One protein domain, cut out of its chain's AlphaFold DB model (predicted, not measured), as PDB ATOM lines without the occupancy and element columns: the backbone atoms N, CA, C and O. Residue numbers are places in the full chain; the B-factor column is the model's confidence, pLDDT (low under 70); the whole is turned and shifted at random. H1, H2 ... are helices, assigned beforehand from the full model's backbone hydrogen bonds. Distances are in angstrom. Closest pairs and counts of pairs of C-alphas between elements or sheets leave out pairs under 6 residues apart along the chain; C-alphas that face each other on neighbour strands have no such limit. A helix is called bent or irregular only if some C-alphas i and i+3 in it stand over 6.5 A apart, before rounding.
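This is residues 2 to 87 of the 89 residues of an uncharacterized protein of Sphingomonas sanxanigenens (UniProt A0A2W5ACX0). Two long helices, H1 and H4, lie side by side and run opposite ways, and two short helices, H2 and H3, come between them in the chain. H2 packs on the later half of H1, and H3 packs on the first part of H4 at a slant. The printed part has 86 residues with four named helices, in the order H1, H2, H3, H4, and no named strand; its class is all helix. The whole is loose, with a radius of gyration of the C-alphas of 15.2 A, and flat, spanning 54 by 28 by 15 A.

Begin with H1, residues 2 to 26, and look at its residues 4 to 15, which alone touch H4, residues 62 to 86. The closest C-alphas of the two are those of Ala 4 and Gly 80, 5.1 A apart, and the tilt is a shallow 5 degrees, opposite ways. Farther along H1, residues 15 to 22 alone touch H2, residues 40 to 45; the closest C-alphas, of Ala 18 and Ala 42, are 5.0 A apart. H1 and H2 form a helical hairpin at a shallow tilt of 22 degrees. H2 and H4 only just touch, with 3 pairs of C-alphas within 8 A, the closest those of Leu 45 and Met 69 at 6.5 A. Next comes H3, residues 49 to 56, close to H2 but not clearly touching it: the closest C-alphas, of Val 43 and Val 50, are 6.7 A apart. H3 and H4 touch and form a helical hairpin at a steep tilt of 44 degrees; the closest C-alphas, of Trp 49 and Ala 68, are 5.6 A apart. H1 and H3 are apart. In H2 and H4 every O i to N i+4 pair is within hydrogen-bond range; in H1 19 of 21 are, and in H3 2 of 4.

Find C-alpha 2 at (-5.745, 93.663, 11.611); from there H1 runs 36.4 A to C-alpha 26. H1 is neither bent nor irregular, but only just: C-alphas 21 and 24 are 6.3 A apart. H2 begins at C-alpha 40, at (-17.082, 85.828, 37.839), and is 8.6 A long; H3 is 11.1 A long. H4 runs 36.8 A from C-alpha 62 to C-alpha 86 at (6.675, 101.366, 14.564).

The two C-alphas farthest apart are those of Gly 31 and Lys 87, 54.7 A. The link from H1 to H2, residues 27 to 39, is long; the other two links are tight. The printed part has no cut. Look for pLDDT under 70 at residues 24 to 34, 36, 56 to 60 and 85 to 87; the mean of the printed part is 81.8.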
ATOM      1  N   LYS A   2      -4.699  94.718  11.686       83.88
ATOM      2  CA  LYS A   2      -5.745  93.663  11.611       83.88
ATOM      3  C   LYS A   2      -5.823  92.738  12.842       83.88
ATOM      4  O   LYS A   2      -6.910  92.508  13.348       83.88
ATOM      5  N   VAL A   3      -4.678  92.280  13.357       87.94
ATOM      6  CA  VAL A   3      -4.619  91.384  14.530       87.94
ATOM      7  C   VAL A   3      -5.116  92.067  15.808       87.94
ATOM      8  O   VAL A   3      -5.945  91.508  16.508       87.94
ATOM      9  N   ALA A   4      -4.677  93.299  16.090       87.62
ATOM     10  CA  ALA A   4      -5.117  94.035  17.278       87.62
ATOM     11  C   ALA A   4      -6.626  94.328  17.253       87.62
ATOM     12  O   ALA A   4      -7.289  94.235  18.278       87.62
ATOM     13  N   VAL A   5      -7.173  94.629  16.071       88.81
ATOM     14  CA  VAL A   5      -8.618  94.813  15.886       88.81
ATOM     15  C   VAL A   5      -9.367  93.495  16.088       88.81
ATOM     16  O   VAL A   5     -10.372  93.484  16.787       88.81
ATOM     17  N   ALA A   6      -8.865  92.379  15.550       91.69
ATOM     18  CA  ALA A   6      -9.463  91.063  15.776       91.69
ATOM     19  C   ALA A   6      -9.482  90.691  17.270       91.69
ATOM     20  O   ALA A   6     -10.511  90.246  17.774       91.69
ATOM     21  N   ILE A   7      -8.383  90.946  17.990       93.19
ATOM     22  CA  ILE A   7      -8.297  90.739  19.444       93.19
ATOM     23  C   ILE A   7      -9.294  91.644  20.178       93.19
ATOM     24  O   ILE A   7     -10.002  91.173  21.062       93.19
ATOM     25  N   ALA A   8      -9.390  92.921  19.799       92.31
ATOM     26  CA  ALA A   8     -10.326  93.866  20.405       92.31
ATOM     27  C   ALA A   8     -11.791  93.448  20.198       92.31
ATOM     28  O   ALA A   8     -12.582  93.519  21.136       92.31
ATOM     29  N   ILE A   9     -12.146  92.973  19.000       93.19
ATOM     30  CA  ILE A   9     -13.493  92.468  18.694       93.19
ATOM     31  C   ILE A   9     -13.791  91.218  19.523       93.19
ATOM     32  O   ILE A   9     -14.838  91.151  20.162       93.19
ATOM     33  N   LEU A  10     -12.867  90.251  19.557       95.75
ATOM     34  CA  LEU A  10     -13.022  89.042  20.365       95.75
ATOM     35  C   LEU A  10     -13.217  89.380  21.847       95.75
ATOM     36  O   LEU A  10     -14.141  88.873  22.479       95.75
ATOM     37  N   TYR A  11     -12.391  90.278  22.380       94.31
ATOM     38  CA  TYR A  11     -12.498  90.742  23.758       94.31
ATOM     39  C   TYR A  11     -13.842  91.428  24.035       94.31
ATOM     40  O   TYR A  11     -14.493  91.118  25.031       94.31
ATOM     41  N   ALA A  12     -14.300  92.309  23.140       93.38
ATOM     42  CA  ALA A  12     -15.585  92.986  23.282       93.38
ATOM     43  C   ALA A  12     -16.764  91.998  23.279       93.38
ATOM     44  O   ALA A  12     -17.658  92.118  24.116       93.38
ATOM     45  N   MET A  13     -16.743  90.987  22.401       96.12
ATOM     46  CA  MET A  13     -17.763  89.929  22.391       96.12
ATOM     47  C   MET A  13     -17.784  89.157  23.714       96.12
ATOM     48  O   MET A  13     -18.852  88.962  24.289       96.12
ATOM     49  N   LEU A  14     -16.614  88.776  24.235       95.06
ATOM     50  CA  LEU A  14     -16.506  88.089  25.526       95.06
ATOM     51  C   LEU A  14     -17.033  88.952  26.681       95.06
ATOM     52  O   LEU A  14     -17.726  88.431  27.551       95.06
ATOM     53  N   CYS A  15     -16.763  90.261  26.670       92.19
ATOM     54  CA  CYS A  15     -17.288  91.196  27.669       92.19
ATOM     55  C   CYS A  15     -18.817  91.270  27.631       92.19
ATOM     56  O   CYS A  15     -19.456  91.193  28.679       92.19
ATOM     57  N   ILE A  16     -19.411  91.373  26.439       93.19
ATOM     58  CA  ILE A  16     -20.871  91.395  26.280       93.19
ATOM     59  C   ILE A  16     -21.477  90.087  26.792       93.19
ATOM     60  O   ILE A  16     -22.396  90.131  27.606       93.19
ATOM     61  N   CYS A  17     -20.936  88.934  26.389       91.88
ATOM     62  CA  CYS A  17     -21.402  87.637  26.879       91.88
ATOM     63  C   CYS A  17     -21.299  87.535  28.407       91.88
ATOM     64  O   CYS A  17     -22.246  87.105  29.055       91.88
ATOM     65  N   ALA A  18     -20.188  87.977  28.997       90.44
ATOM     66  CA  ALA A  18     -20.002  87.952  30.444       90.44
ATOM     67  C   ALA A  18     -21.002  88.854  31.186       90.44
ATOM     68  O   ALA A  18     -21.530  88.454  32.220       90.44
ATOM     69  N   LEU A  19     -21.303  90.043  30.655       87.94
ATOM     70  CA  LEU A  19     -22.312  90.938  31.231       87.94
ATOM     71  C   LEU A  19     -23.726  90.357  31.107       87.94
ATOM     72  O   LEU A  19     -24.499  90.430  32.060       87.94
ATOM     73  N   LEU A  20     -24.046  89.740  29.965       86.94
ATOM     74  CA  LEU A  20     -25.325  89.060  29.745       86.94
ATOM     75  C   LEU A  20     -25.520  87.862  30.677       86.94
ATOM     76  O   LEU A  20     -26.648  87.609  31.077       86.94
ATOM     77  N   LEU A  21     -24.447  87.157  31.042       84.31
ATOM     78  CA  LEU A  21     -24.491  86.079  32.036       84.31
ATOM     79  C   LEU A  21     -24.596  86.614  33.475       84.31
ATOM     80  O   LEU A  21     -25.287  86.024  34.300       84.31
ATOM     81  N   ALA A  22     -23.968  87.755  33.773       82.25
ATOM     82  CA  ALA A  22     -23.997  88.365  35.104       82.25
ATOM     83  C   ALA A  22     -25.360  88.996  35.463       82.25
ATOM     84  O   ALA A  22     -25.744  89.030  36.634       82.25
ATOM     85  N   LEU A  23     -26.103  89.496  34.470       74.38
ATOM     86  CA  LEU A  23     -27.425  90.115  34.644       74.38
ATOM     87  C   LEU A  23     -28.455  89.177  35.320       74.38
ATOM     88  O   LEU A  23     -28.948  89.532  36.393       74.38
ATOM     89  N   PRO A  24     -28.756  87.980  34.779       69.44
ATOM     90  CA  PRO A  24     -29.707  87.052  35.389       69.44
ATOM     91  C   PRO A  24     -29.185  86.403  36.676       69.44
ATOM     92  O   PRO A  24     -29.987  85.958  37.482       69.44
ATOM     93  N   ALA A  25     -27.870  86.380  36.910       64.19
ATOM     94  CA  ALA A  25     -27.304  85.851  38.153       64.19
ATOM     95  C   ALA A  25     -27.517  86.775  39.370       64.19
ATOM     96  O   ALA A  25     -27.476  86.329  40.515       64.19
ATOM     97  N   THR A  26     -27.730  88.077  39.145       63.44
ATOM     98  CA  THR A  26     -27.827  89.080  40.225       63.44
ATOM     99  C   THR A  26     -29.260  89.483  40.567       63.44
ATOM    100  O   THR A  26     -29.517  89.977  41.674       63.44
ATOM    101  N   GLN A  27     -30.189  89.251  39.643       62.09
ATOM    102  CA  GLN A  27     -31.604  89.579  39.761       62.09
ATOM    103  C   GLN A  27     -32.404  88.271  39.826       62.09
ATOM    104  O   GLN A  27     -32.134  87.382  39.027       62.09
ATOM    105  N   ASP A  28     -33.410  88.156  40.706       59.31
ATOM    106  CA  ASP A  28     -34.366  87.021  40.752       59.31
ATOM    107  C   ASP A  28     -35.298  87.010  39.519       59.31
ATOM    108  O   ASP A  28     -36.508  86.796  39.600       59.31
ATOM    109  N   LEU A  29     -34.760  87.316  38.341       60.03
ATOM    110  CA  LEU A  29     -35.523  87.735  37.176       60.03
ATOM    111  C   LEU A  29     -36.245  86.559  36.493       60.03
ATOM    112  O   LEU A  29     -37.041  86.787  35.589       60.03
ATOM    113  N   ILE A  30     -35.984  85.312  36.915       61.78
ATOM    114  CA  ILE A  30     -36.545  84.078  36.323       61.78
ATOM    115  C   ILE A  30     -36.849  83.000  37.398       61.78
ATOM    116  O   ILE A  30     -36.905  81.815  37.090       61.78
ATOM    117  N   GLY A  31     -37.003  83.355  38.683       61.38
ATOM    118  CA  GLY A  31     -37.169  82.341  39.751       61.38
ATOM    119  C   GLY A  31     -35.990  81.358  39.848       61.38
ATOM    120  O   GLY A  31     -36.143  80.224  40.296       61.38
ATOM    121  N   MET A  32     -34.831  81.792  39.355       60.88
ATOM    122  CA  MET A  32     -33.579  81.054  39.326       60.88
ATOM    123  C   MET A  32     -32.811  81.391  40.603       60.88
ATOM    124  O   MET A  32     -32.746  82.560  40.977       60.88
ATOM    125  N   GLU A  33     -32.262  80.378  41.274       67.06
ATOM    126  CA  GLU A  33     -31.471  80.570  42.489       67.06
ATOM    127  C   GLU A  33     -30.326  81.550  42.208       67.06
ATOM    128  O   GLU A  33     -29.628  81.439  41.194       67.06
ATOM    129  N   ARG A  34     -30.148  82.528  43.097       64.69
ATOM    130  CA  ARG A  34     -29.134  83.570  42.958       64.69
ATOM    131  C   ARG A  34     -27.747  82.927  42.969       64.69
ATOM    132  O   ARG A  34     -27.275  82.511  44.023       64.69
ATOM    133  N   ASP A  35     -27.106  82.839  41.806       71.56
ATOM    134  CA  ASP A  35     -25.765  82.268  41.689       71.56
ATOM    135  C   ASP A  35     -24.703  83.357  41.926       71.56
ATOM    136  O   ASP A  35     -24.477  84.205  41.051       71.56
ATOM    137  N   PRO A  36     -24.001  83.346  43.077       68.62
ATOM    138  CA  PRO A  36     -22.961  84.327  43.372       68.62
ATOM    139  C   PRO A  36     -21.773  84.263  42.397       68.62
ATOM    140  O   PRO A  36     -21.007  85.224  42.309       68.62
ATOM    141  N   LEU A  37     -21.603  83.166  41.649       79.38
ATOM    142  CA  LEU A  37     -20.514  82.993  40.688       79.38
ATOM    143  C   LEU A  37     -20.861  83.477  39.276       79.38
ATOM    144  O   LEU A  37     -19.946  83.629  38.464       79.38
ATOM    145  N   GLY A  38     -22.118  83.801  38.962       78.25
ATOM    146  CA  GLY A  38     -22.498  84.201  37.600       78.25
ATOM    147  C   GLY A  38     -21.810  85.482  37.100       78.25
ATOM    148  O   GLY A  38     -21.622  85.672  35.899       78.25
ATOM    149  N   GLY A  39     -21.340  86.336  38.015       83.38
ATOM    150  CA  GLY A  39     -20.543  87.526  37.700       83.38
ATOM    151  C   GLY A  39     -19.038  87.279  37.513       83.38
ATOM    152  O   GLY A  39     -18.314  88.212  37.149       83.38
ATOM    153  N   ILE A  40     -18.531  86.062  37.746       87.62
ATOM    154  CA  ILE A  40     -17.082  85.828  37.839       87.62
ATOM    155  C   ILE A  40     -16.354  86.071  36.515       87.62
ATOM    156  O   ILE A  40     -15.251  86.612  36.509       87.62
ATOM    157  N   PHE A  41     -16.984  85.763  35.379       90.38
ATOM    158  CA  PHE A  41     -16.400  86.039  34.065       90.38
ATOM    159  C   PHE A  41     -16.235  87.536  33.821       90.38
ATOM    160  O   PHE A  41     -15.212  87.961  33.285       90.38
ATOM    161  N   ALA A  42     -17.207  88.340  34.259       89.19
ATOM    162  CA  ALA A  42     -17.129  89.785  34.131       89.19
ATOM    163  C   ALA A  42     -15.989  90.343  34.996       89.19
ATOM    164  O   ALA A  42     -15.205  91.168  34.530       89.19
ATOM    165  N   VAL A  43     -15.827  89.817  36.214       88.19
ATOM    166  CA  VAL A  43     -14.706  90.153  37.103       88.19
ATOM    167  C   VAL A  43     -13.358  89.784  36.479       88.19
ATOM    168  O   VAL A  43     -12.459  90.624  36.440       88.19
ATOM    169  N   LEU A  44     -13.214  88.568  35.946       90.81
ATOM    170  CA  LEU A  44     -11.966  88.099  35.333       90.81
ATOM    171  C   LEU A  44     -11.582  88.921  34.095       90.81
ATOM    172  O   LEU A  44     -10.422  89.295  33.944       90.81
ATOM    173  N   LEU A  45     -12.550  89.254  33.238       91.94
ATOM    174  CA  LEU A  45     -12.331  90.099  32.057       91.94
ATOM    175  C   LEU A  45     -11.993  91.555  32.412       91.94
ATOM    176  O   LEU A  45     -11.346  92.239  31.618       91.94
ATOM    177  N   ALA A  46     -12.424  92.022  33.584       91.56
ATOM    178  CA  ALA A  46     -12.183  93.366  34.103       91.56
ATOM    179  C   ALA A  46     -10.900  93.480  34.958       91.56
ATOM    180  O   ALA A  46     -10.540  94.570  35.414       91.56
ATOM    181  N   MET A  47     -10.177  92.379  35.175       91.06
ATOM    182  CA  MET A  47      -8.855  92.413  35.805       91.06
ATOM    183  C   MET A  47      -7.863  93.256  34.983       91.06
ATOM    184  O   MET A  47      -7.996  93.345  33.761       91.06
ATOM    185  N   PRO A  48      -6.839  93.859  35.617       91.00
ATOM    186  CA  PRO A  48      -6.556  93.883  37.059       91.00
ATOM    187  C   PRO A  48      -7.308  94.995  37.808       91.00
ATOM    188  O   PRO A  48      -7.191  95.109  39.026       91.00
ATOM    189  N   TRP A  49      -8.059  95.836  37.099       89.25
ATOM    190  CA  TRP A  49      -8.646  97.062  37.646       89.25
ATOM    191  C   TRP A  49      -9.660  96.790  38.747       89.25
ATOM    192  O   TRP A  49      -9.741  97.561  39.695       89.25
ATOM    193  N   VAL A  50     -10.360  95.657  38.691       84.50
ATOM    194  CA  VAL A  50     -11.242  95.225  39.783       84.50
ATOM    195  C   VAL A  50     -10.485  95.058  41.108       84.50
ATOM    196  O   VAL A  50     -11.029  95.406  42.150       84.50
ATOM    197  N   LEU A  51      -9.217  94.626  41.104       84.81
ATOM    198  CA  LEU A  51      -8.401  94.542  42.330       84.81
ATOM    199  C   LEU A  51      -7.998  95.921  42.862       84.81
ATOM    200  O   LEU A  51      -7.786  96.086  44.062       84.81
ATOM    201  N   LEU A  52      -7.857  96.907  41.974       83.56
ATOM    202  CA  LEU A  52      -7.583  98.296  42.338       83.56
ATOM    203  C   LEU A  52      -8.844  98.971  42.886       83.56
ATOM    204  O   LEU A  52      -8.791  99.590  43.946       83.56
ATOM    205  N   PHE A  53      -9.979  98.805  42.208       78.00
ATOM    206  CA  PHE A  53     -11.256  99.397  42.604       78.00
ATOM    207  C   PHE A  53     -11.866  98.719  43.830       78.00
ATOM    208  O   PHE A  53     -12.427  99.408  44.673       78.00
ATOM    209  N   GLY A  54     -11.672  97.410  44.005       71.88
ATOM    210  CA  GLY A  54     -12.097  96.687  45.205       71.88
ATOM    211  C   GLY A  54     -11.404  97.166  46.486       71.88
ATOM    212  O   GLY A  54     -11.945  97.006  47.573       71.88
ATOM    213  N   ARG A  55     -10.236  97.821  46.381       71.50
ATOM    214  CA  ARG A  55      -9.581  98.476  47.530       71.50
ATOM    215  C   ARG A  55     -10.199  99.824  47.908       71.50
ATOM    216  O   ARG A  55      -9.912 100.316  48.993       71.50
ATOM    217  N   LEU A  56     -11.026 100.414  47.044       67.31
ATOM    218  CA  LEU A  56     -11.695 101.700  47.278       67.31
ATOM    219  C   LEU A  56     -13.068 101.540  47.971       67.31
ATOM    220  O   LEU A  56     -13.754 102.536  48.187       67.31
ATOM    221  N   GLY A  57     -13.448 100.313  48.359       60.44
ATOM    222  CA  GLY A  57     -14.698  99.980  49.058       60.44
ATOM    223  C   GLY A  57     -15.770  99.342  48.162       60.44
ATOM    224  O   GLY A  57     -15.563  99.153  46.964       60.44
ATOM    225  N   ASP A  58     -16.942  99.047  48.741       58.66
ATOM    226  CA  ASP A  58     -18.101  98.370  48.108       58.66
ATOM    227  C   ASP A  58     -18.734  99.121  46.916       58.66
ATOM    228  O   ASP A  58     -19.694  98.656  46.301       58.66
ATOM    229  N   ALA A  59     -18.180 100.270  46.522       52.81
ATOM    230  CA  ALA A  59     -18.590 101.001  45.325       52.81
ATOM    231  C   ALA A  59     -18.197 100.295  44.008       52.81
ATOM    232  O   ALA A  59     -18.542 100.777  42.926       52.81
ATOM    233  N   ALA A  60     -17.514  99.145  44.071       60.78
ATOM    234  CA  ALA A  60     -17.211  98.285  42.928       60.78
ATOM    235  C   ALA A  60     -18.460  97.529  42.416       60.78
ATOM    236  O   ALA A  60     -18.467  96.310  42.274       60.78
ATOM    237  N   GLY A  61     -19.539  98.260  42.134       74.12
ATOM    238  CA  GLY A  61     -20.718  97.725  41.463       74.12
ATOM    239  C   GLY A  61     -20.462  97.431  39.980       74.12
ATOM    240  O   GLY A  61     -19.371  97.648  39.445       74.12
ATOM    241  N   VAL A  62     -21.513  97.006  39.273       79.31
ATOM    242  CA  VAL A  62     -21.493  96.683  37.829       79.31
ATOM    243  C   VAL A  62     -20.850  97.793  36.980       79.31
ATOM    244  O   VAL A  62     -20.138  97.510  36.020       79.31
ATOM    245  N   VAL A  63     -21.025  99.062  37.364       84.44
ATOM    246  CA  VAL A  63     -20.425 100.217  36.677       84.44
ATOM    247  C   VAL A  63     -18.893 100.174  36.700       84.44
ATOM    248  O   VAL A  63     -18.266 100.415  35.670       84.44
ATOM    249  N   ALA A  64     -18.275  99.833  37.834       86.56
ATOM    250  CA  ALA A  64     -16.817  99.748  37.944       86.56
ATOM    251  C   ALA A  64     -16.251  98.625  37.061       86.56
ATOM    252  O   ALA A  64     -15.220  98.808  36.414       86.56
ATOM    253  N   ILE A  65     -16.959  97.494  36.981       88.31
ATOM    254  CA  ILE A  65     -16.615  96.369  36.098       88.31
ATOM    255  C   ILE A  65     -16.685  96.797  34.627       88.31
ATOM    256  O   ILE A  65     -15.752  96.536  33.868       88.31
ATOM    257  N   ILE A  66     -17.745  97.505  34.225       89.50
ATOM    258  CA  ILE A  66     -17.883  98.017  32.854       89.50
ATOM    259  C   ILE A  66     -16.743  98.990  32.524       89.50
ATOM    260  O   ILE A  66     -16.099  98.852  31.484       89.50
ATOM    261  N   LEU A  67     -16.443  99.944  33.413       90.69
ATOM    262  CA  LEU A  67     -15.349 100.900  33.208       90.69
ATOM    263  C   LEU A  67     -13.987 100.204  33.093       90.69
ATOM    264  O   LEU A  67     -13.184 100.557  32.231       90.69
ATOM    265  N   ALA A  68     -13.745  99.183  33.913       92.31
ATOM    266  CA  ALA A  68     -12.541  98.365  33.854       92.31
ATOM    267  C   ALA A  68     -12.392  97.613  32.518       92.31
ATOM    268  O   ALA A  68     -11.311  97.617  31.924       92.31
ATOM    269  N   MET A  69     -13.471  97.014  32.003       94.00
ATOM    270  CA  MET A  69     -13.465  96.368  30.683       94.00
ATOM    271  C   MET A  69     -13.193  97.372  29.555       94.00
ATOM    272  O   MET A  69     -12.409  97.101  28.644       94.00
ATOM    273  N   LEU A  70     -13.805  98.559  29.622       93.94
ATOM    274  CA  LEU A  70     -13.572  99.623  28.644       93.94
ATOM    275  C   LEU A  70     -12.119 100.107  28.668       93.94
ATOM    276  O   LEU A  70     -11.536 100.342  27.608       93.94
ATOM    277  N   LEU A  71     -11.516 100.198  29.854       94.69
ATOM    278  CA  LEU A  71     -10.107 100.544  30.007       94.69
ATOM    279  C   LEU A  71      -9.193  99.486  29.368       94.69
ATOM    280  O   LEU A  71      -8.282  99.840  28.617       94.69
ATOM    281  N   ASN A  72      -9.473  98.197  29.573       94.81
ATOM    282  CA  ASN A  72      -8.760  97.106  28.900       94.81
ATOM    283  C   ASN A  72      -8.875  97.192  27.372       94.81
ATOM    284  O   ASN A  72      -7.869  97.095  26.662       94.81
ATOM    285  N   LEU A  73     -10.078  97.445  26.853       93.12
ATOM    286  CA  LEU A  73     -10.301  97.614  25.418       93.12
ATOM    287  C   LEU A  73      -9.516  98.812  24.854       93.12
ATOM    288  O   LEU A  73      -8.883  98.701  23.799       93.12
ATOM    289  N   ALA A  74      -9.506  99.940  25.569       93.81
ATOM    290  CA  ALA A  74      -8.736 101.123  25.193       93.81
ATOM    291  C   ALA A  74      -7.227 100.833  25.137       93.81
ATOM    292  O   ALA A  74      -6.559 101.270  24.196       93.81
ATOM    293  N   ILE A  75      -6.700 100.044  26.078       93.00
ATOM    294  CA  ILE A  75      -5.292  99.618  26.096       93.00
ATOM    295  C   ILE A  75      -4.967  98.740  24.883       93.00
ATOM    296  O   ILE A  75      -3.985  99.017  24.190       93.00
ATOM    297  N   ILE A  76      -5.795  97.736  24.567       91.00
ATOM    298  CA  ILE A  76      -5.594  96.860  23.393       91.00
ATOM    299  C   ILE A  76      -5.508  97.698  22.109       91.00
ATOM    300  O   ILE A  76      -4.595  97.522  21.293       91.00
ATOM    301  N   LEU A  77      -6.434  98.644  21.938       91.25
ATOM    302  CA  LEU A  77      -6.463  99.528  20.774       91.25
ATOM    303  C   LEU A  77      -5.283 100.511  20.757       91.25
ATOM    304  O   LEU A  77      -4.712 100.755  19.693       91.25
ATOM    305  N   GLY A  78      -4.899 101.061  21.911       91.31
ATOM    306  CA  GLY A  78      -3.756 101.965  22.057       91.31
ATOM    307  C   GLY A  78      -2.436 101.289  21.684       91.31
ATOM    308  O   GLY A  78      -1.717 101.776  20.810       91.31
ATOM    309  N   ILE A  79      -2.172 100.111  22.256       90.38
ATOM    310  CA  ILE A  79      -1.012  99.271  21.928       90.38
ATOM    311  C   ILE A  79      -1.026  98.928  20.434       90.38
ATOM    312  O   ILE A  79      -0.041  99.150  19.727       90.38
ATOM    313  N   GLY A  80      -2.166  98.469  19.910       88.44
ATOM    314  CA  GLY A  80      -2.316  98.144  18.492       88.44
ATOM    315  C   GLY A  80      -1.970  99.303  17.550       88.44
ATOM    316  O   GLY A  80      -1.390  99.069  16.483       88.44
ATOM    317  N   ARG A  81      -2.278 100.548  17.935       86.75
ATOM    318  CA  ARG A  81      -1.918 101.753  17.170       86.75
ATOM    319  C   ARG A  81      -0.426 102.077  17.237       86.75
ATOM    320  O   ARG A  81       0.147 102.376  16.189       86.75
ATOM    321  N   ILE A  82       0.198 101.978  18.412       87.94
ATOM    322  CA  ILE A  82       1.636 102.253  18.606       87.94
ATOM    323  C   ILE A  82       2.485 101.275  17.784       87.94
ATOM    324  O   ILE A  82       3.323 101.691  16.983       87.94
ATOM    325  N   PHE A  83       2.209  99.972  17.887       82.25
ATOM    326  CA  PHE A  83       2.956  98.948  17.145       82.25
ATOM    327  C   PHE A  83       2.713  98.995  15.632       82.25
ATOM    328  O   PHE A  83       3.575  98.590  14.853       82.25
ATOM    329  N   SER A  84       1.561  99.509  15.187       73.56
ATOM    330  CA  SER A  84       1.313  99.708  13.757       73.56
ATOM    331  C   SER A  84       2.120 100.871  13.171       73.56
ATOM    332  O   SER A  84       2.414 100.827  11.981       73.56
ATOM    333  N   HIS A  85       2.486 101.877  13.975       63.75
ATOM    334  CA  HIS A  85       3.328 102.997  13.537       63.75
ATOM    335  C   HIS A  85       4.827 102.663  13.567       63.75
ATOM    336  O   HIS A  85       5.582 103.182  12.752       63.75
ATOM    337  N   GLY A  86       5.265 101.766  14.458       59.44
ATOM    338  CA  GLY A  86       6.675 101.366  14.564       59.44
ATOM    339  C   GLY A  86       7.195 100.489  13.418       59.44
ATOM    340  O   GLY A  86       8.396 100.439  13.198       59.44
ATOM    341  N   LYS A  87       6.317  99.822  12.656       56.06
ATOM    342  CA  LYS A  87       6.705  98.909  11.560       56.06
ATOM    343  C   LYS A  87       7.010  99.620  10.224       56.06
ATOM    344  O   LYS A  87       7.202  98.953   9.214       56.06
TER     345      LYS A  87